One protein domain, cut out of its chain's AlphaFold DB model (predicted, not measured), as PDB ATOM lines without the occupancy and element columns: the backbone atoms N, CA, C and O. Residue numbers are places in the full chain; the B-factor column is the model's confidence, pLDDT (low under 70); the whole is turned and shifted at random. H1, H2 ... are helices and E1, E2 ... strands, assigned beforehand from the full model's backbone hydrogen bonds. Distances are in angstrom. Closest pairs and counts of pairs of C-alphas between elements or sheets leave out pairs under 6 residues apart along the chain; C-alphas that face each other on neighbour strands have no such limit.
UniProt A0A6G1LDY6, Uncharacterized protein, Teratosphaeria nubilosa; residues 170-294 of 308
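Overview. This is residues 170 to 294 of the 308 residues of an uncharacterized protein of Teratosphaeria nubilosa (UniProt A0A6G1LDY6). Three helices, H2, H3 and H4, run up and down side by side, with H3 between H2 and H4; at one end of this group H5 crosses the end of H2 at a steep angle and leads to a small two-stranded ribbon, E1 and E2, at one tip of the long axis. H1 lies off to one side, and the long link of residues 191 to 216 leads from E1 to H2. The printed part has 125 residues, with five named helices and two named strands in the order H1 E1 H2 H3 H4 H5 E2; the sheet E1 - E2 is antiparallel and the class is mostly helix. The whole is compact, with a radius of gyration of the C-alphas of 15.2 A and spans of 50 by 33 by 23 A.

Along the chain. Find C-alpha 170 at (4.954, -22.201, -39.863), where H1 begins; it runs to residue 177. E1 is residues 187 to 190. H2, residues 217 to 228, begins at C-alpha (-16.250, -3.400, -44.049) and is 16.9 A long from first to last C-alpha. H3, residues 235 to 251, is 25.1 A long, and H4, residues 256 to 274, is 27.3 A. H5, residues 279 to 289, is 15.3 A. E2, residues 290 to 293, ends at C-alpha (-7.006, -24.927, -67.139).

Arrangement. Look first at H2 and H3, a helical hairpin: they touch, closest at the C-alphas of His 223 and Phe 242, 5.6 A apart, at a shallow tilt of 14 degrees, opposite ways. H3 and H4 form a second helical hairpin and touch, closest at the C-alphas of Cys 250 and Arg 259, 5.3 A apart, at a shallow tilt of 8 degrees, opposite ways. H2 and H4 are apart. H2 touches H5 with residues 227 to 228 alone, closest at the C-alphas of Tyr 227 and Phe 282, 5.3 A apart, at a steep tilt of 56 degrees, the same way. H3 and H5 are close but not clearly touching, with Cys 235 and Cys 279 as closest C-alphas, 5.6 A apart. At E1 and E2, antiparallel neighbours, find N 189 and O 291 at 2.9 A and N 291 and O 189 at 2.8 A, both within hydrogen-bond range. H1 touches no helix. In H1, H2, H3, H4 and H5 every O i to N i+4 pair is within hydrogen-bond range.

Size, cuts and confidence. The two C-alphas farthest apart are those of Ser 255 and Gly 294, 49.9 A. The printed part has no cut. The link from E1 to H2, 26 residues, is long. The mean pLDDT of the printed part is 78.2, and 34 residues are under 70, among them 170 to 178, 205 to 213 and 255 to 264.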
ATOM      1  N   ARG A 170       6.054 -23.129 -39.510       36.84
ATOM      2  CA  ARG A 170       4.954 -22.201 -39.863       36.84
ATOM      3  C   ARG A 170       4.675 -22.196 -41.372       36.84
ATOM      4  O   ARG A 170       3.511 -22.275 -41.771       36.84
ATOM      5  N   ARG A 171       5.724 -22.186 -42.213       41.19
ATOM      6  CA  ARG A 171       5.606 -22.368 -43.676       41.19
ATOM      7  C   ARG A 171       5.106 -23.767 -44.052       41.19
ATOM      8  O   ARG A 171       4.327 -23.880 -44.989       41.19
ATOM      9  N   SER A 172       5.504 -24.813 -43.325       39.16
ATOM     10  CA  SER A 172       5.090 -26.201 -43.596       39.16
ATOM     11  C   SER A 172       3.641 -26.508 -43.186       39.16
ATOM     12  O   SER A 172       2.946 -27.224 -43.900       39.16
ATOM     13  N   VAL A 173       3.148 -25.939 -42.084       36.84
ATOM     14  CA  VAL A 173       1.779 -26.108 -41.572       36.84
ATOM     15  C   VAL A 173       0.801 -25.258 -42.379       36.84
ATOM     16  O   VAL A 173      -0.273 -25.748 -42.728       36.84
ATOM     17  N   HIS A 174       1.192 -24.036 -42.768       39.88
ATOM     18  CA  HIS A 174       0.438 -23.248 -43.746       39.88
ATOM     19  C   HIS A 174       0.416 -23.941 -45.111       39.88
ATOM     20  O   HIS A 174      -0.659 -24.100 -45.670       39.88
ATOM     21  N   ALA A 175       1.540 -24.475 -45.603       42.97
ATOM     22  CA  ALA A 175       1.556 -25.259 -46.841       42.97
ATOM     23  C   ALA A 175       0.746 -26.572 -46.752       42.97
ATOM     24  O   ALA A 175       0.212 -27.023 -47.761       42.97
ATOM     25  N   LYS A 176       0.616 -27.179 -45.562       43.28
ATOM     26  CA  LYS A 176      -0.190 -28.396 -45.332       43.28
ATOM     27  C   LYS A 176      -1.694 -28.136 -45.193       43.28
ATOM     28  O   LYS A 176      -2.466 -29.085 -45.314       43.28
ATOM     29  N   ARG A 177      -2.121 -26.900 -44.907       49.69
ATOM     30  CA  ARG A 177      -3.539 -26.518 -44.733       49.69
ATOM     31  C   ARG A 177      -4.040 -25.507 -45.767       49.69
ATOM     32  O   ARG A 177      -5.224 -25.176 -45.747       49.69
ATOM     33  N   ASP A 178      -3.174 -25.015 -46.650       65.81
ATOM     34  CA  ASP A 178      -3.587 -24.066 -47.675       65.81
ATOM     35  C   ASP A 178      -4.477 -24.752 -48.713       65.81
ATOM     36  O   ASP A 178      -4.146 -25.784 -49.303       65.81
ATOM     37  N   THR A 179      -5.651 -24.167 -48.906       77.88
ATOM     38  CA  THR A 179      -6.633 -24.644 -49.869       77.88
ATOM     39  C   THR A 179      -6.339 -23.957 -51.191       77.88
ATOM     40  O   THR A 179      -6.748 -22.817 -51.418       77.88
ATOM     41  N   PHE A 180      -5.596 -24.643 -52.055       83.06
ATOM     42  CA  PHE A 180      -5.327 -24.176 -53.410       83.06
ATOM     43  C   PHE A 180      -6.559 -24.330 -54.297       83.06
ATOM     44  O   PHE A 180      -7.271 -25.332 -54.232       83.06
ATOM     45  N   ARG A 181      -6.786 -23.340 -55.163       86.69
ATOM     46  CA  ARG A 181      -7.885 -23.367 -56.134       86.69
ATOM     47  C   ARG A 181      -7.650 -24.417 -57.213       86.69
ATOM     48  O   ARG A 181      -8.568 -25.129 -57.606       86.69
ATOM     49  N   CYS A 182      -6.416 -24.478 -57.697       80.75
ATOM     50  CA  CYS A 182      -5.995 -25.369 -58.761       80.75
ATOM     51  C   CYS A 182      -4.693 -26.066 -58.380       80.75
ATOM     52  O   CYS A 182      -3.866 -25.506 -57.660       80.75
ATOM     53  N   SER A 183      -4.504 -27.283 -58.890       78.81
ATOM     54  CA  SER A 183      -3.231 -27.991 -58.762       78.81
ATOM     55  C   SER A 183      -2.079 -27.167 -59.357       78.81
ATOM     56  O   SER A 183      -2.310 -26.376 -60.280       78.81
ATOM     57  N   PRO A 184      -0.837 -27.351 -58.870       71.88
ATOM     58  CA  PRO A 184       0.325 -26.644 -59.396       71.88
ATOM     59  C   PRO A 184       0.415 -26.712 -60.927       71.88
ATOM     60  O   PRO A 184       0.219 -27.770 -61.522       71.88
ATOM     61  N   GLY A 185       0.701 -25.573 -61.565       69.81
ATOM     62  CA  GLY A 185       0.787 -25.451 -63.026       69.81
ATOM     63  C   GLY A 185      -0.546 -25.197 -63.739       69.81
ATOM     64  O   GLY A 185      -0.541 -24.894 -64.928       69.81
ATOM     65  N   LEU A 186      -1.678 -25.259 -63.037       77.69
ATOM     66  CA  LEU A 186      -2.986 -24.889 -63.576       77.69
ATOM     67  C   LEU A 186      -3.396 -23.493 -63.093       77.69
ATOM     68  O   LEU A 186      -3.054 -23.075 -61.985       77.69
ATOM     69  N   ARG A 187      -4.179 -22.779 -63.904       85.38
ATOM     70  CA  ARG A 187      -4.787 -21.494 -63.530       85.38
ATOM     71  C   ARG A 187      -6.305 -21.602 -63.479       85.38
ATOM     72  O   ARG A 187      -6.914 -22.254 -64.328       85.38
ATOM     73  N   GLY A 188      -6.910 -20.928 -62.508       89.25
ATOM     74  CA  GLY A 188      -8.358 -20.834 -62.408       89.25
ATOM     75  C   GLY A 188      -8.920 -19.830 -63.413       89.25
ATOM     76  O   GLY A 188      -8.402 -18.725 -63.579       89.25
ATOM     77  N   VAL A 189     -10.006 -20.208 -64.077       93.38
ATOM     78  CA  VAL A 189     -10.825 -19.326 -64.915       93.38
ATOM     79  C   VAL A 189     -12.294 -19.517 -64.571       93.38
ATOM     80  O   VAL A 189     -12.697 -20.580 -64.101       93.38
ATOM     81  N   SER A 190     -13.106 -18.487 -64.785       95.62
ATOM     82  CA  SER A 190     -14.542 -18.576 -64.532       95.62
ATOM     83  C   SER A 190     -15.210 -19.559 -65.491       95.62
ATOM     84  O   SER A 190     -14.907 -19.590 -66.684       95.62
ATOM     85  N   LYS A 191     -16.140 -20.359 -64.969       94.31
ATOM     86  CA  LYS A 191     -17.012 -21.217 -65.773       94.31
ATOM     87  C   LYS A 191     -17.906 -20.355 -66.674       94.31
ATOM     88  O   LYS A 191     -18.302 -19.259 -66.264       94.31
ATOM     89  N   PRO A 192     -18.282 -20.844 -67.868       93.62
ATOM     90  CA  PRO A 192     -19.307 -20.196 -68.678       93.62
ATOM     91  C   PRO A 192     -20.591 -19.988 -67.864       93.62
ATOM     92  O   PRO A 192     -21.085 -20.924 -67.239       93.62
ATOM     93  N   GLY A 193     -21.109 -18.758 -67.845       92.19
ATOM     94  CA  GLY A 193     -22.324 -18.413 -67.099       92.19
ATOM     95  C   GLY A 193     -22.169 -18.355 -65.573       92.19
ATOM     96  O   GLY A 193     -23.179 -18.269 -64.877       92.19
ATOM     97  N   ALA A 194     -20.944 -18.395 -65.033       92.81
ATOM     98  CA  ALA A 194     -20.731 -18.167 -63.607       92.81
ATOM     99  C   ALA A 194     -21.316 -16.807 -63.185       92.81
ATOM    100  O   ALA A 194     -21.187 -15.813 -63.905       92.81
ATOM    101  N   ARG A 195     -21.933 -16.755 -61.995       93.12
ATOM    102  CA  ARG A 195     -22.395 -15.492 -61.390       93.12
ATOM    103  C   ARG A 195     -21.239 -14.470 -61.308       93.12
ATOM    104  O   ARG A 195     -20.081 -14.881 -61.277       93.12
ATOM    105  N   PRO A 196     -21.480 -13.149 -61.256       91.31
ATOM    106  CA  PRO A 196     -20.419 -12.175 -60.965       91.31
ATOM    107  C   PRO A 196     -19.893 -12.339 -59.525       91.31
ATOM    108  O   PRO A 196     -20.605 -12.937 -58.708       91.31
ATOM    109  N   PRO A 197     -18.655 -11.909 -59.208       91.88
ATOM    110  CA  PRO A 197     -18.188 -11.825 -57.826       91.88
ATOM    111  C   PRO A 197     -19.138 -10.974 -56.984       91.88
ATOM    112  O   PRO A 197     -19.713 -10.008 -57.487       91.88
ATOM    113  N   SER A 198     -19.323 -11.349 -55.728       90.62
ATOM    114  CA  SER A 198     -20.229 -10.667 -54.806       90.62
ATOM    115  C   SER A 198     -19.591 -10.503 -53.439       90.62
ATOM    116  O   SER A 198     -18.790 -11.341 -53.043       90.62
ATOM    117  N   ALA A 199     -20.009  -9.464 -52.728       92.56
ATOM    118  CA  ALA A 199     -19.614  -9.173 -51.360       92.56
ATOM    119  C   ALA A 199     -20.853  -9.036 -50.471       92.56
ATOM    120  O   ALA A 199     -21.935  -8.685 -50.961       92.56
ATOM    121  N   ASN A 200     -20.709  -9.341 -49.184       85.38
ATOM    122  CA  ASN A 200     -21.789  -9.223 -48.210       85.38
ATOM    123  C   ASN A 200     -21.327  -8.676 -46.852       85.38
ATOM    124  O   ASN A 200     -21.984  -8.963 -45.844       85.38
ATOM    125  N   GLY A 201     -20.240  -7.904 -46.827       87.88
ATOM    126  CA  GLY A 201     -19.628  -7.422 -45.599       87.88
ATOM    127  C   GLY A 201     -18.936  -8.531 -44.812       87.88
ATOM    128  O   GLY A 201     -18.574  -9.583 -45.334       87.88
ATOM    129  N   CYS A 202     -18.719  -8.303 -43.524       82.25
ATOM    130  CA  CYS A 202     -18.002  -9.254 -42.692       82.25
ATOM    131  C   CYS A 202     -18.869 -10.464 -42.321       82.25
ATOM    132  O   CYS A 202     -19.957 -10.337 -41.767       82.25
ATOM    133  N   GLY A 203     -18.329 -11.666 -42.545       78.88
ATOM    134  CA  GLY A 203     -18.965 -12.931 -42.182       78.88
ATOM    135  C   GLY A 203     -19.685 -13.612 -43.345       78.88
ATOM    136  O   GLY A 203     -19.851 -13.075 -44.432       78.88
ATOM    137  N   SER A 204     -20.122 -14.849 -43.121       74.12
ATOM    138  CA  SER A 204     -20.829 -15.615 -44.151       74.12
ATOM    139  C   SER A 204     -22.282 -15.154 -44.284       74.12
ATOM    140  O   SER A 204     -22.837 -14.514 -43.390       74.12
ATOM    141  N   ARG A 205     -22.981 -15.591 -45.338       67.12
ATOM    142  CA  ARG A 205     -24.411 -15.290 -45.518       67.12
ATOM    143  C   ARG A 205     -25.270 -15.627 -44.287       67.12
ATOM    144  O   ARG A 205     -26.231 -14.909 -44.017       67.12
ATOM    145  N   SER A 206     -24.929 -16.672 -43.531       65.44
ATOM    146  CA  SER A 206     -25.635 -17.052 -42.299       65.44
ATOM    147  C   SER A 206     -25.150 -16.319 -41.045       65.44
ATOM    148  O   SER A 206     -25.906 -16.249 -40.081       65.44
ATOM    149  N   THR A 207     -23.936 -15.762 -41.042       59.53
ATOM    150  CA  THR A 207     -23.308 -15.176 -39.843       59.53
ATOM    151  C   THR A 207     -23.026 -13.678 -39.936       59.53
ATOM    152  O   THR A 207     -22.654 -13.091 -38.927       59.53
ATOM    153  N   HIS A 208     -23.271 -13.022 -41.075       59.62
ATOM    154  CA  HIS A 208     -22.937 -11.604 -41.292       59.62
ATOM    155  C   HIS A 208     -23.571 -10.634 -40.282       59.62
ATOM    156  O   HIS A 208     -23.048  -9.562 -40.023       59.62
ATOM    157  N   LYS A 209     -24.694 -11.011 -39.658       62.25
ATOM    158  CA  LYS A 209     -25.345 -10.201 -38.611       62.25
ATOM    159  C   LYS A 209     -24.698 -10.328 -37.231       62.25
ATOM    160  O   LYS A 209     -25.015  -9.543 -36.345       62.25
ATOM    161  N   LEU A 210     -23.874 -11.354 -37.038       58.25
ATOM    162  CA  LEU A 210     -23.209 -11.681 -35.775       58.25
ATOM    163  C   LEU A 210     -21.741 -11.246 -35.782       58.25
ATOM    164  O   LEU A 210     -21.137 -11.115 -34.723       58.25
ATOM    165  N   VAL A 211     -21.167 -11.032 -36.967       59.41
ATOM    166  CA  VAL A 211     -19.770 -10.635 -37.137       59.41
ATOM    167  C   VAL A 211     -19.694  -9.102 -37.178       59.41
ATOM    168  O   VAL A 211     -20.236  -8.492 -38.097       59.41
ATOM    169  N   PRO A 212     -19.065  -8.446 -36.187       68.94
ATOM    170  CA  PRO A 212     -19.043  -6.989 -36.120       68.94
ATOM    171  C   PRO A 212     -18.124  -6.371 -37.181       68.94
ATOM    172  O   PRO A 212     -16.914  -6.515 -37.117       68.94
ATOM    173  N   GLU A 213     -18.667  -5.565 -38.087       69.56
ATOM    174  CA  GLU A 213     -17.917  -4.913 -39.182       69.56
ATOM    175  C   GLU A 213     -16.707  -4.057 -38.737       69.56
ATOM    176  O   GLU A 213     -15.742  -3.893 -39.484       69.56
ATOM    177  N   LEU A 214     -16.736  -3.509 -37.515       77.81
ATOM    178  CA  LEU A 214     -15.708  -2.614 -36.959       77.81
ATOM    179  C   LEU A 214     -15.262  -1.533 -37.973       77.81
ATOM    180  O   LEU A 214     -16.082  -0.743 -38.434       77.81
ATOM    181  N   TYR A 215     -13.967  -1.482 -38.306       77.44
ATOM    182  CA  TYR A 215     -13.373  -0.581 -39.306       77.44
ATOM    183  C   TYR A 215     -13.081  -1.299 -40.637       77.44
ATOM    184  O   TYR A 215     -12.305  -0.798 -41.454       77.44
ATOM    185  N   PHE A 216     -13.624  -2.503 -40.828       89.25
ATOM    186  CA  PHE A 216     -13.125  -3.476 -41.799       89.25
ATOM    187  C   PHE A 216     -14.089  -3.799 -42.931       89.25
ATOM    188  O   PHE A 216     -13.728  -4.622 -43.764       89.25
ATOM    189  N   HIS A 217     -15.239  -3.130 -43.022       86.19
ATOM    190  CA  HIS A 217     -16.250  -3.400 -44.049       86.19
ATOM    191  C   HIS A 217     -15.672  -3.516 -45.465       86.19
ATOM    192  O   HIS A 217     -15.741  -4.577 -46.078       86.19
ATOM    193  N   ASP A 218     -14.956  -2.490 -45.930       92.12
ATOM    194  CA  ASP A 218     -14.311  -2.511 -47.251       92.12
ATOM    195  C   ASP A 218     -13.281  -3.653 -47.406       92.12
ATOM    196  O   ASP A 218     -13.027  -4.138 -48.509       92.12
ATOM    197  N   CYS A 219     -12.641  -4.065 -46.307       95.19
ATOM    198  CA  CYS A 219     -11.693  -5.177 -46.310       95.19
ATOM    199  C   CYS A 219     -12.409  -6.527 -46.391       95.19
ATOM    200  O   CYS A 219     -11.920  -7.415 -47.088       95.19
ATOM    201  N   CYS A 220     -13.550  -6.670 -45.716       94.25
ATOM    202  CA  CYS A 220     -14.411  -7.843 -45.803       94.25
ATOM    203  C   CYS A 220     -15.001  -7.978 -47.212       94.25
ATOM    204  O   CYS A 220     -14.867  -9.032 -47.825       94.25
ATOM    205  N   ASP A 221     -15.489  -6.886 -47.804       95.00
ATOM    206  CA  ASP A 221     -15.970  -6.897 -49.187       95.00
ATOM    207  C   ASP A 221     -14.864  -7.290 -50.179       95.00
ATOM    208  O   ASP A 221     -15.066  -8.107 -51.081       95.00
ATOM    209  N   SER A 222     -13.651  -6.759 -49.995       96.31
ATOM    210  CA  SER A 222     -12.502  -7.153 -50.813       96.31
ATOM    211  C   SER A 222     -12.109  -8.622 -50.616       96.31
ATOM    212  O   SER A 222     -11.564  -9.233 -51.541       96.31
ATOM    213  N   HIS A 223     -12.324  -9.183 -49.426       95.56
ATOM    214  CA  HIS A 223     -12.031 -10.578 -49.104       95.56
ATOM    215  C   HIS A 223     -13.030 -11.527 -49.771       95.56
ATOM    216  O   HIS A 223     -12.604 -12.471 -50.442       95.56
ATOM    217  N   ASP A 224     -14.322 -11.208 -49.702       94.94
ATOM    218  CA  ASP A 224     -15.393 -11.940 -50.384       94.94
ATOM    219  C   ASP A 224     -15.164 -11.982 -51.901       94.94
ATOM    220  O   ASP A 224     -15.182 -13.049 -52.527       94.94
ATOM    221  N   VAL A 225     -14.850 -10.826 -52.499       95.25
ATOM    222  CA  VAL A 225     -14.526 -10.737 -53.930       95.25
ATOM    223  C   VAL A 225     -13.302 -11.589 -54.264       95.25
ATOM    224  O   VAL A 225     -13.317 -12.323 -55.253       95.25
ATOM    225  N   CYS A 226     -12.261 -11.570 -53.424       95.50
ATOM    226  CA  CYS A 226     -11.075 -12.405 -53.620       95.50
ATOM    227  C   CYS A 226     -11.422 -13.904 -53.633       95.50
ATOM    228  O   CYS A 226     -10.916 -14.658 -54.469       95.50
ATOM    229  N   TYR A 227     -12.319 -14.351 -52.752       94.38
ATOM    230  CA  TYR A 227     -12.775 -15.741 -52.732       94.38
ATOM    231  C   TYR A 227     -13.532 -16.137 -54.011       94.38
ATOM    232  O   TYR A 227     -13.401 -17.275 -54.479       94.38
ATOM    233  N   ASP A 228     -14.267 -15.207 -54.615       93.94
ATOM    234  CA  ASP A 228     -15.002 -15.415 -55.864       93.94
ATOM    235  C   ASP A 228     -14.132 -15.306 -57.134       93.94
ATOM    236  O   ASP A 228     -14.489 -15.843 -58.193       93.94
ATOM    237  N   GLU A 229     -12.991 -14.621 -57.064       93.44
ATOM    238  CA  GLU A 229     -12.086 -14.429 -58.193       93.44
ATOM    239  C   GLU A 229     -11.256 -15.684 -58.499       93.44
ATOM    240  O   GLU A 229     -10.359 -16.089 -57.753       93.44
ATOM    241  N   CYS A 230     -11.480 -16.271 -59.677       93.12
ATOM    242  CA  CYS A 230     -10.788 -17.494 -60.095       93.12
ATOM    243  C   CYS A 230      -9.280 -17.314 -60.340       93.12
ATOM    244  O   CYS A 230      -8.557 -18.305 -60.384       93.12
ATOM    245  N   ALA A 231      -8.800 -16.074 -60.484       88.44
ATOM    246  CA  ALA A 231      -7.375 -15.779 -60.624       88.44
ATOM    247  C   ALA A 231      -6.593 -15.970 -59.311       88.44
ATOM    248  O   ALA A 231      -5.371 -16.118 -59.340       88.44
ATOM    249  N   GLN A 232      -7.279 -15.975 -58.164       89.50
ATOM    250  CA  GLN A 232      -6.638 -16.114 -56.862       89.50
ATOM    251  C   GLN A 232      -6.237 -17.571 -56.622       89.50
ATOM    252  O   GLN A 232      -7.034 -18.494 -56.811       89.50
ATOM    253  N   GLN A 233      -4.981 -17.761 -56.217       80.75
ATOM    254  CA  GLN A 233      -4.332 -19.073 -56.193       80.75
ATOM    255  C   GLN A 233      -4.760 -19.936 -55.006       80.75
ATOM    256  O   GLN A 233      -4.909 -21.149 -55.160       80.75
ATOM    257  N   SER A 234      -4.968 -19.331 -53.836       84.81
ATOM    258  CA  SER A 234      -5.295 -20.072 -52.622       84.81
ATOM    259  C   SER A 234      -6.060 -19.242 -51.598       84.81
ATOM    260  O   SER A 234      -6.071 -18.008 -51.650       84.81
ATOM    261  N   CYS A 235      -6.680 -19.947 -50.651       85.88
ATOM    262  CA  CYS A 235      -7.351 -19.348 -49.504       85.88
ATOM    263  C   CYS A 235      -6.407 -18.421 -48.725       85.88
ATOM    264  O   CYS A 235      -6.768 -17.283 -48.420       85.88
ATOM    265  N   TYR A 236      -5.172 -18.870 -48.462       82.81
ATOM    266  CA  TYR A 236      -4.190 -18.077 -47.728       82.81
ATOM    267  C   TYR A 236      -3.893 -16.735 -48.403       82.81
ATOM    268  O   TYR A 236      -3.823 -15.717 -47.720       82.81
ATOM    269  N   VAL A 237      -3.768 -16.696 -49.735       81.19
ATOM    270  CA  VAL A 237      -3.507 -15.440 -50.462       81.19
ATOM    271  C   VAL A 237      -4.612 -14.415 -50.205       81.19
ATOM    272  O   VAL A 237      -4.319 -13.247 -49.947       81.19
ATOM    273  N   CYS A 238      -5.874 -14.840 -50.244       91.31
ATOM    274  CA  CYS A 238      -6.999 -13.954 -49.968       91.31
ATOM    275  C   CYS A 238      -7.046 -13.519 -48.502       91.31
ATOM    276  O   CYS A 238      -7.188 -12.328 -48.224       91.31
ATOM    277  N   ASN A 239      -6.847 -14.447 -47.567       88.25
ATOM    278  CA  ASN A 239      -6.833 -14.140 -46.137       88.25
ATOM    279  C   ASN A 239      -5.684 -13.202 -45.760       88.25
ATOM    280  O   ASN A 239      -5.852 -12.298 -44.949       88.25
ATOM    281  N   HIS A 240      -4.519 -13.369 -46.378       81.56
ATOM    282  CA  HIS A 240      -3.379 -12.502 -46.129       81.56
ATOM    283  C   HIS A 240      -3.615 -11.086 -46.672       81.56
ATOM    284  O   HIS A 240      -3.357 -10.112 -45.970       81.56
ATOM    285  N   LYS A 241      -4.187 -10.943 -47.879       83.38
ATOM    286  CA  LYS A 241      -4.621  -9.631 -48.400       83.38
ATOM    287  C   LYS A 241      -5.641  -8.966 -47.476       83.38
ATOM    288  O   LYS A 241      -5.546  -7.768 -47.223       83.38
ATOM    289  N   PHE A 242      -6.577  -9.748 -46.946       92.62
ATOM    290  CA  PHE A 242      -7.560  -9.286 -45.976       92.62
ATOM    291  C   PHE A 242      -6.900  -8.771 -44.690       92.62
ATOM    292  O   PHE A 242      -7.161  -7.640 -44.278       92.62
ATOM    293  N   TYR A 243      -5.964  -9.535 -44.119       81.12
ATOM    294  CA  TYR A 243      -5.169  -9.120 -42.961       81.12
ATOM    295  C   TYR A 243      -4.426  -7.801 -43.205       81.12
ATOM    296  O   TYR A 243      -4.504  -6.884 -42.386       81.12
ATOM    297  N   LEU A 244      -3.742  -7.673 -44.347       76.19
ATOM    298  CA  LEU A 244      -3.017  -6.453 -44.710       76.19
ATOM    299  C   LEU A 244      -3.958  -5.249 -44.865       76.19
ATOM    300  O   LEU A 244      -3.641  -4.165 -44.376       76.19
ATOM    301  N   CYS A 245      -5.126  -5.436 -45.490       88.31
ATOM    302  CA  CYS A 245      -6.135  -4.385 -45.614       88.31
ATOM    303  C   CYS A 245      -6.596  -3.890 -44.241       88.31
ATOM    304  O   CYS A 245      -6.580  -2.687 -43.983       88.31
ATOM    305  N   MET A 246      -6.968  -4.809 -43.342       90.06
ATOM    306  CA  MET A 246      -7.447  -4.450 -42.006       90.06
ATOM    307  C   MET A 246      -6.373  -3.703 -41.209       90.06
ATOM    308  O   MET A 246      -6.656  -2.649 -40.644       90.06
ATOM    309  N   ASN A 247      -5.120  -4.167 -41.249       80.50
ATOM    310  CA  ASN A 247      -4.001  -3.469 -40.608       80.50
ATOM    311  C   ASN A 247      -3.803  -2.051 -41.161       80.50
ATOM    312  O   ASN A 247      -3.570  -1.121 -40.392       80.50
ATOM    313  N   ALA A 248      -3.954  -1.853 -42.472       78.81
ATOM    314  CA  ALA A 248      -3.874  -0.524 -43.072       78.81
ATOM    315  C   ALA A 248      -4.999   0.408 -42.583       78.81
ATOM    316  O   ALA A 248      -4.757   1.597 -42.368       78.81
ATOM    317  N   ARG A 249      -6.211  -0.115 -42.341       83.81
ATOM    318  CA  ARG A 249      -7.309   0.668 -41.739       83.81
ATOM    319  C   ARG A 249      -6.978   1.127 -40.322       83.81
ATOM    320  O   ARG A 249      -7.345   2.238 -39.945       83.81
ATOM    321  N   CYS A 250      -6.225   0.329 -39.573       78.06
ATOM    322  CA  CYS A 250      -5.836   0.659 -38.207       78.06
ATOM    323  C   CYS A 250      -4.851   1.831 -38.120       78.06
ATOM    324  O   CYS A 250      -4.960   2.641 -37.201       78.06
ATOM    325  N   VAL A 251      -3.968   2.015 -39.109       78.44
ATOM    326  CA  VAL A 251      -3.026   3.154 -39.156       78.44
ATOM    327  C   VAL A 251      -3.753   4.507 -39.098       78.44
ATOM    328  O   VAL A 251      -3.260   5.453 -38.485       78.44
ATOM    329  N   GLY A 252      -4.953   4.595 -39.682       75.31
ATOM    330  CA  GLY A 252      -5.781   5.806 -39.678       75.31
ATOM    331  C   GLY A 252      -6.453   6.128 -38.337       75.31
ATOM    332  O   GLY A 252      -7.072   7.182 -38.201       75.31
ATOM    333  N   VAL A 253      -6.351   5.254 -37.333       71.94
ATOM    334  CA  VAL A 253      -6.982   5.454 -36.025       71.94
ATOM    335  C   VAL A 253      -6.092   6.337 -35.140       71.94
ATOM    336  O   VAL A 253      -4.976   5.977 -34.764       71.94
ATOM    337  N   HIS A 254      -6.598   7.524 -34.792       70.88
ATOM    338  CA  HIS A 254      -5.832   8.548 -34.067       70.88
ATOM    339  C   HIS A 254      -5.496   8.178 -32.617       70.88
ATOM    340  O   HIS A 254      -4.416   8.499 -32.126       70.88
ATOM    341  N   SER A 255      -6.424   7.528 -31.912       67.44
ATOM    342  CA  SER A 255      -6.192   7.100 -30.532       67.44
ATOM    343  C   SER A 255      -5.279   5.883 -30.528       67.44
ATOM    344  O   SER A 255      -5.631   4.868 -31.119       67.44
ATOM    345  N   TYR A 256      -4.151   5.980 -29.818       48.91
ATOM    346  CA  TYR A 256      -3.201   4.880 -29.650       48.91
ATOM    347  C   TYR A 256      -3.906   3.592 -29.209       48.91
ATOM    348  O   TYR A 256      -3.873   2.604 -29.926       48.91
ATOM    349  N   LEU A 257      -4.664   3.641 -28.108       50.12
ATOM    350  CA  LEU A 257      -5.392   2.473 -27.611       50.12
ATOM    351  C   LEU A 257      -6.360   1.907 -28.664       50.12
ATOM    352  O   LEU A 257      -6.344   0.713 -28.920       50.12
ATOM    353  N   LYS A 258      -7.169   2.747 -29.326       52.84
ATOM    354  CA  LYS A 258      -8.114   2.266 -30.353       52.84
ATOM    355  C   LYS A 258      -7.415   1.699 -31.592       52.84
ATOM    356  O   LYS A 258      -7.967   0.812 -32.235       52.84
ATOM    357  N   ARG A 259      -6.233   2.211 -31.934       65.25
ATOM    358  CA  ARG A 259      -5.410   1.704 -33.032       65.25
ATOM    359  C   ARG A 259      -4.867   0.318 -32.715       65.25
ATOM    360  O   ARG A 259      -5.031  -0.580 -33.532       65.25
ATOM    361  N   GLU A 260      -4.326   0.121 -31.520       55.72
ATOM    362  CA  GLU A 260      -3.843  -1.201 -31.104       55.72
ATOM    363  C   GLU A 260      -4.986  -2.223 -31.048       55.72
ATOM    364  O   GLU A 260      -4.875  -3.326 -31.580       55.72
ATOM    365  N   LEU A 261      -6.147  -1.819 -30.521       56.25
ATOM    366  CA  LEU A 261      -7.361  -2.642 -30.528       56.25
ATOM    367  C   LEU A 261      -7.809  -3.031 -31.946       56.25
ATOM    368  O   LEU A 261      -8.297  -4.139 -32.168       56.25
ATOM    369  N   CYS A 262      -7.627  -2.134 -32.914       67.19
ATOM    370  CA  CYS A 262      -7.899  -2.419 -34.315       67.19
ATOM    371  C   CYS A 262      -6.938  -3.489 -34.862       67.19
ATOM    372  O   CYS A 262      -7.398  -4.455 -35.467       67.19
ATOM    373  N   HIS A 263      -5.628  -3.382 -34.613       69.12
ATOM    374  CA  HIS A 263      -4.653  -4.376 -35.084       69.12
ATOM    375  C   HIS A 263      -4.925  -5.777 -34.513       69.12
ATOM    376  O   HIS A 263      -4.853  -6.773 -35.234       69.12
ATOM    377  N   VAL A 264      -5.339  -5.861 -33.246       58.91
ATOM    378  CA  VAL A 264      -5.731  -7.138 -32.627       58.91
ATOM    379  C   VAL A 264      -6.985  -7.722 -33.279       58.91
ATOM    380  O   VAL A 264      -7.015  -8.909 -33.608       58.91
ATOM    381  N   ALA A 265      -8.009  -6.898 -33.524       71.62
ATOM    382  CA  ALA A 265      -9.201  -7.343 -34.236       71.62
ATOM    383  C   ALA A 265      -8.858  -7.844 -35.652       71.62
ATOM    384  O   ALA A 265      -9.325  -8.909 -36.050       71.62
ATOM    385  N   ALA A 266      -7.974  -7.153 -36.378       75.31
ATOM    386  CA  ALA A 266      -7.503  -7.584 -37.695       75.31
ATOM    387  C   ALA A 266      -6.878  -8.991 -37.659       75.31
ATOM    388  O   ALA A 266      -7.148  -9.828 -38.525       75.31
ATOM    389  N   HIS A 267      -6.069  -9.276 -36.637       72.94
ATOM    390  CA  HIS A 267      -5.467 -10.593 -36.453       72.94
ATOM    391  C   HIS A 267      -6.515 -11.678 -36.163       72.94
ATOM    392  O   HIS A 267      -6.483 -12.738 -36.789       72.94
ATOM    393  N   LEU A 268      -7.490 -11.407 -35.288       69.06
ATOM    394  CA  LEU A 268      -8.566 -12.353 -34.971       69.06
ATOM    395  C   LEU A 268      -9.381 -12.731 -36.215       69.06
ATOM    396  O   LEU A 268      -9.625 -13.912 -36.468       69.06
ATOM    397  N   TYR A 269      -9.757 -11.730 -37.011       79.69
ATOM    398  CA  TYR A 269     -10.484 -11.929 -38.261       79.69
ATOM    399  C   TYR A 269      -9.691 -12.803 -39.230       79.69
ATOM    400  O   TYR A 269     -10.230 -13.776 -39.757       79.69
ATOM    401  N   PHE A 270      -8.397 -12.515 -39.404       79.50
ATOM    402  CA  PHE A 270      -7.498 -13.326 -40.222       79.50
ATOM    403  C   PHE A 270      -7.420 -14.778 -39.737       79.50
ATOM    404  O   PHE A 270      -7.603 -15.699 -40.532       79.50
ATOM    405  N   THR A 271      -7.202 -15.004 -38.438       66.69
ATOM    406  CA  THR A 271      -7.143 -16.356 -37.864       66.69
ATOM    407  C   THR A 271      -8.450 -17.120 -38.081       66.69
ATOM    408  O   THR A 271      -8.419 -18.296 -38.456       66.69
ATOM    409  N   ALA A 272      -9.601 -16.464 -37.903       75.00
ATOM    410  CA  ALA A 272     -10.908 -17.081 -38.099       75.00
ATOM    411  C   ALA A 272     -11.099 -17.568 -39.546       75.00
ATOM    412  O   ALA A 272     -11.456 -18.733 -39.766       75.00
ATOM    413  N   VAL A 273     -10.799 -16.717 -40.537       79.44
ATOM    414  CA  VAL A 273     -10.964 -17.073 -41.958       79.44
ATOM    415  C   VAL A 273      -9.890 -18.040 -42.465       79.44
ATOM    416  O   VAL A 273     -10.160 -18.849 -43.355       79.44
ATOM    417  N   GLN A 274      -8.695 -18.026 -41.866       76.69
ATOM    418  CA  GLN A 274      -7.628 -18.990 -42.153       76.69
ATOM    419  C   GLN A 274      -7.928 -20.386 -41.592       76.69
ATOM    420  O   GLN A 274      -7.373 -21.383 -42.057       76.69
ATOM    421  N   GLY A 275      -8.810 -20.460 -40.597       65.88
ATOM    422  CA  GLY A 275      -9.260 -21.695 -39.981       65.88
ATOM    423  C   GLY A 275     -10.473 -22.326 -40.667       65.88
ATOM    424  O   GLY A 275     -10.725 -22.197 -41.865       65.88
ATOM    425  N   LYS A 276     -11.259 -23.042 -39.858       65.31
ATOM    426  CA  LYS A 276     -12.416 -23.831 -40.313       65.31
ATOM    427  C   LYS A 276     -13.602 -22.982 -40.787       65.31
ATOM    428  O   LYS A 276     -14.533 -23.543 -41.351       65.31
ATOM    429  N   PHE A 277     -13.583 -21.670 -40.557       67.75
ATOM    430  CA  PHE A 277     -14.710 -20.788 -40.858       67.75
ATOM    431  C   PHE A 277     -14.592 -20.067 -42.203       67.75
ATOM    432  O   PHE A 277     -15.610 -19.615 -42.710       67.75
ATOM    433  N   GLY A 278     -13.394 -19.973 -42.798       79.12
ATOM    434  CA  GLY A 278     -13.202 -19.290 -44.083       79.12
ATOM    435  C   GLY A 278     -12.832 -20.228 -45.228       79.12
ATOM    436  O   GLY A 278     -13.569 -20.303 -46.206       79.12
ATOM    437  N   CYS A 279     -11.719 -20.963 -45.139       82.75
ATOM    438  CA  CYS A 279     -11.216 -21.745 -46.282       82.75
ATOM    439  C   CYS A 279     -12.191 -22.773 -46.895       82.75
ATOM    440  O   CYS A 279     -12.139 -22.963 -48.115       82.75
ATOM    441  N   PRO A 280     -13.128 -23.393 -46.148       83.62
ATOM    442  CA  PRO A 280     -14.185 -24.194 -46.767       83.62
ATOM    443  C   PRO A 280     -15.054 -23.415 -47.770       83.62
ATOM    444  O   PRO A 280     -15.429 -23.976 -48.798       83.62
ATOM    445  N   PHE A 281     -15.316 -22.121 -47.544       87.50
ATOM    446  CA  PHE A 281     -16.038 -21.274 -48.501       87.50
ATOM    447  C   PHE A 281     -15.201 -20.966 -49.746       87.50
ATOM    448  O   PHE A 281     -15.732 -20.990 -50.852       87.50
ATOM    449  N   PHE A 282     -13.882 -20.778 -49.607       90.38
ATOM    450  CA  PHE A 282     -12.989 -20.644 -50.765       90.38
ATOM    451  C   PHE A 282     -13.043 -21.891 -51.665       90.38
ATOM    452  O   PHE A 282     -13.161 -21.785 -52.892       90.38
ATOM    453  N   ALA A 283     -13.012 -23.087 -51.066       86.06
ATOM    454  CA  ALA A 283     -13.196 -24.343 -51.795       86.06
ATOM    455  C   ALA A 283     -14.585 -24.422 -52.446       86.06
ATOM    456  O   ALA A 283     -14.700 -24.761 -53.624       86.06
ATOM    457  N   GLN A 284     -15.638 -24.059 -51.714       88.12
ATOM    458  CA  GLN A 284     -17.003 -24.056 -52.234       88.12
ATOM    459  C   GLN A 284     -17.148 -23.128 -53.450       88.12
ATOM    460  O   GLN A 284     -17.600 -23.568 -54.506       88.12
ATOM    461  N   TYR A 285     -16.714 -21.871 -53.355       92.00
ATOM    462  CA  TYR A 285     -16.839 -20.905 -54.452       92.00
ATOM    463  C   TYR A 285     -15.940 -21.263 -55.637       92.00
ATOM    464  O   TYR A 285     -16.295 -20.989 -56.785       92.00
ATOM    465  N   THR A 286     -14.825 -21.962 -55.392       90.56
ATOM    466  CA  THR A 286     -14.045 -22.612 -56.455       90.56
ATOM    467  C   THR A 286     -14.899 -23.598 -57.241       90.56
ATOM    468  O   THR A 286     -14.968 -23.493 -58.466       90.56
ATOM    469  N   LEU A 287     -15.578 -24.523 -56.558       90.19
ATOM    470  CA  LEU A 287     -16.428 -25.524 -57.204       90.19
ATOM    471  C   LEU A 287     -17.626 -24.891 -57.915       90.19
ATOM    472  O   LEU A 287     -18.022 -25.365 -58.977       90.19
ATOM    473  N   GLU A 288     -18.195 -23.817 -57.375       92.50
ATOM    474  CA  GLU A 288     -19.329 -23.123 -57.987       92.50
ATOM    475  C   GLU A 288     -18.925 -22.352 -59.251       92.50
ATOM    476  O   GLU A 288     -19.583 -22.467 -60.286       92.50
ATOM    477  N   ARG A 289     -17.837 -21.577 -59.188       94.81
ATOM    478  CA  ARG A 289     -17.540 -20.536 -60.183       94.81
ATOM    479  C   ARG A 289     -16.383 -20.849 -61.109       94.81
ATOM    480  O   ARG A 289     -16.328 -20.268 -62.190       94.81
ATOM    481  N   CYS A 290     -15.444 -21.693 -60.698       94.06
ATOM    482  CA  CYS A 290     -14.142 -21.785 -61.345       94.06
ATOM    483  C   CYS A 290     -13.895 -23.156 -61.969       94.06
ATOM    484  O   CYS A 290     -14.378 -24.186 -61.505       94.06
ATOM    485  N   THR A 291     -13.112 -23.165 -63.037       94.00
ATOM    486  CA  THR A 291     -12.504 -24.364 -63.607       94.00
ATOM    487  C   THR A 291     -11.005 -24.140 -63.750       94.00
ATOM    488  O   THR A 291     -10.557 -23.003 -63.914       94.00
ATOM    489  N   CYS A 292     -10.225 -25.210 -63.657       89.19
ATOM    490  CA  CYS A 292      -8.774 -25.149 -63.762       89.19
ATOM    491  C   CYS A 292      -8.353 -25.539 -65.173       89.19
ATOM    492  O   CYS A 292      -8.725 -26.602 -65.664       89.19
ATOM    493  N   ILE A 293      -7.567 -24.679 -65.811       85.56
ATOM    494  CA  ILE A 293      -7.006 -24.927 -67.139       85.56
ATOM    495  C   ILE A 293      -5.484 -24.906 -67.068       85.56
ATOM    496  O   ILE A 293      -4.897 -24.129 -66.311       85.56
ATOM    497  N   GLY A 294      -4.840 -25.768 -67.846       78.62
ATOM    498  CA  GLY A 294      -3.387 -25.765 -67.976       78.62
ATOM    499  C   GLY A 294      -2.873 -24.608 -68.835       78.62
ATOM    500  O   GLY A 294      -3.668 -23.880 -69.449       78.62
TER     501      GLY A 294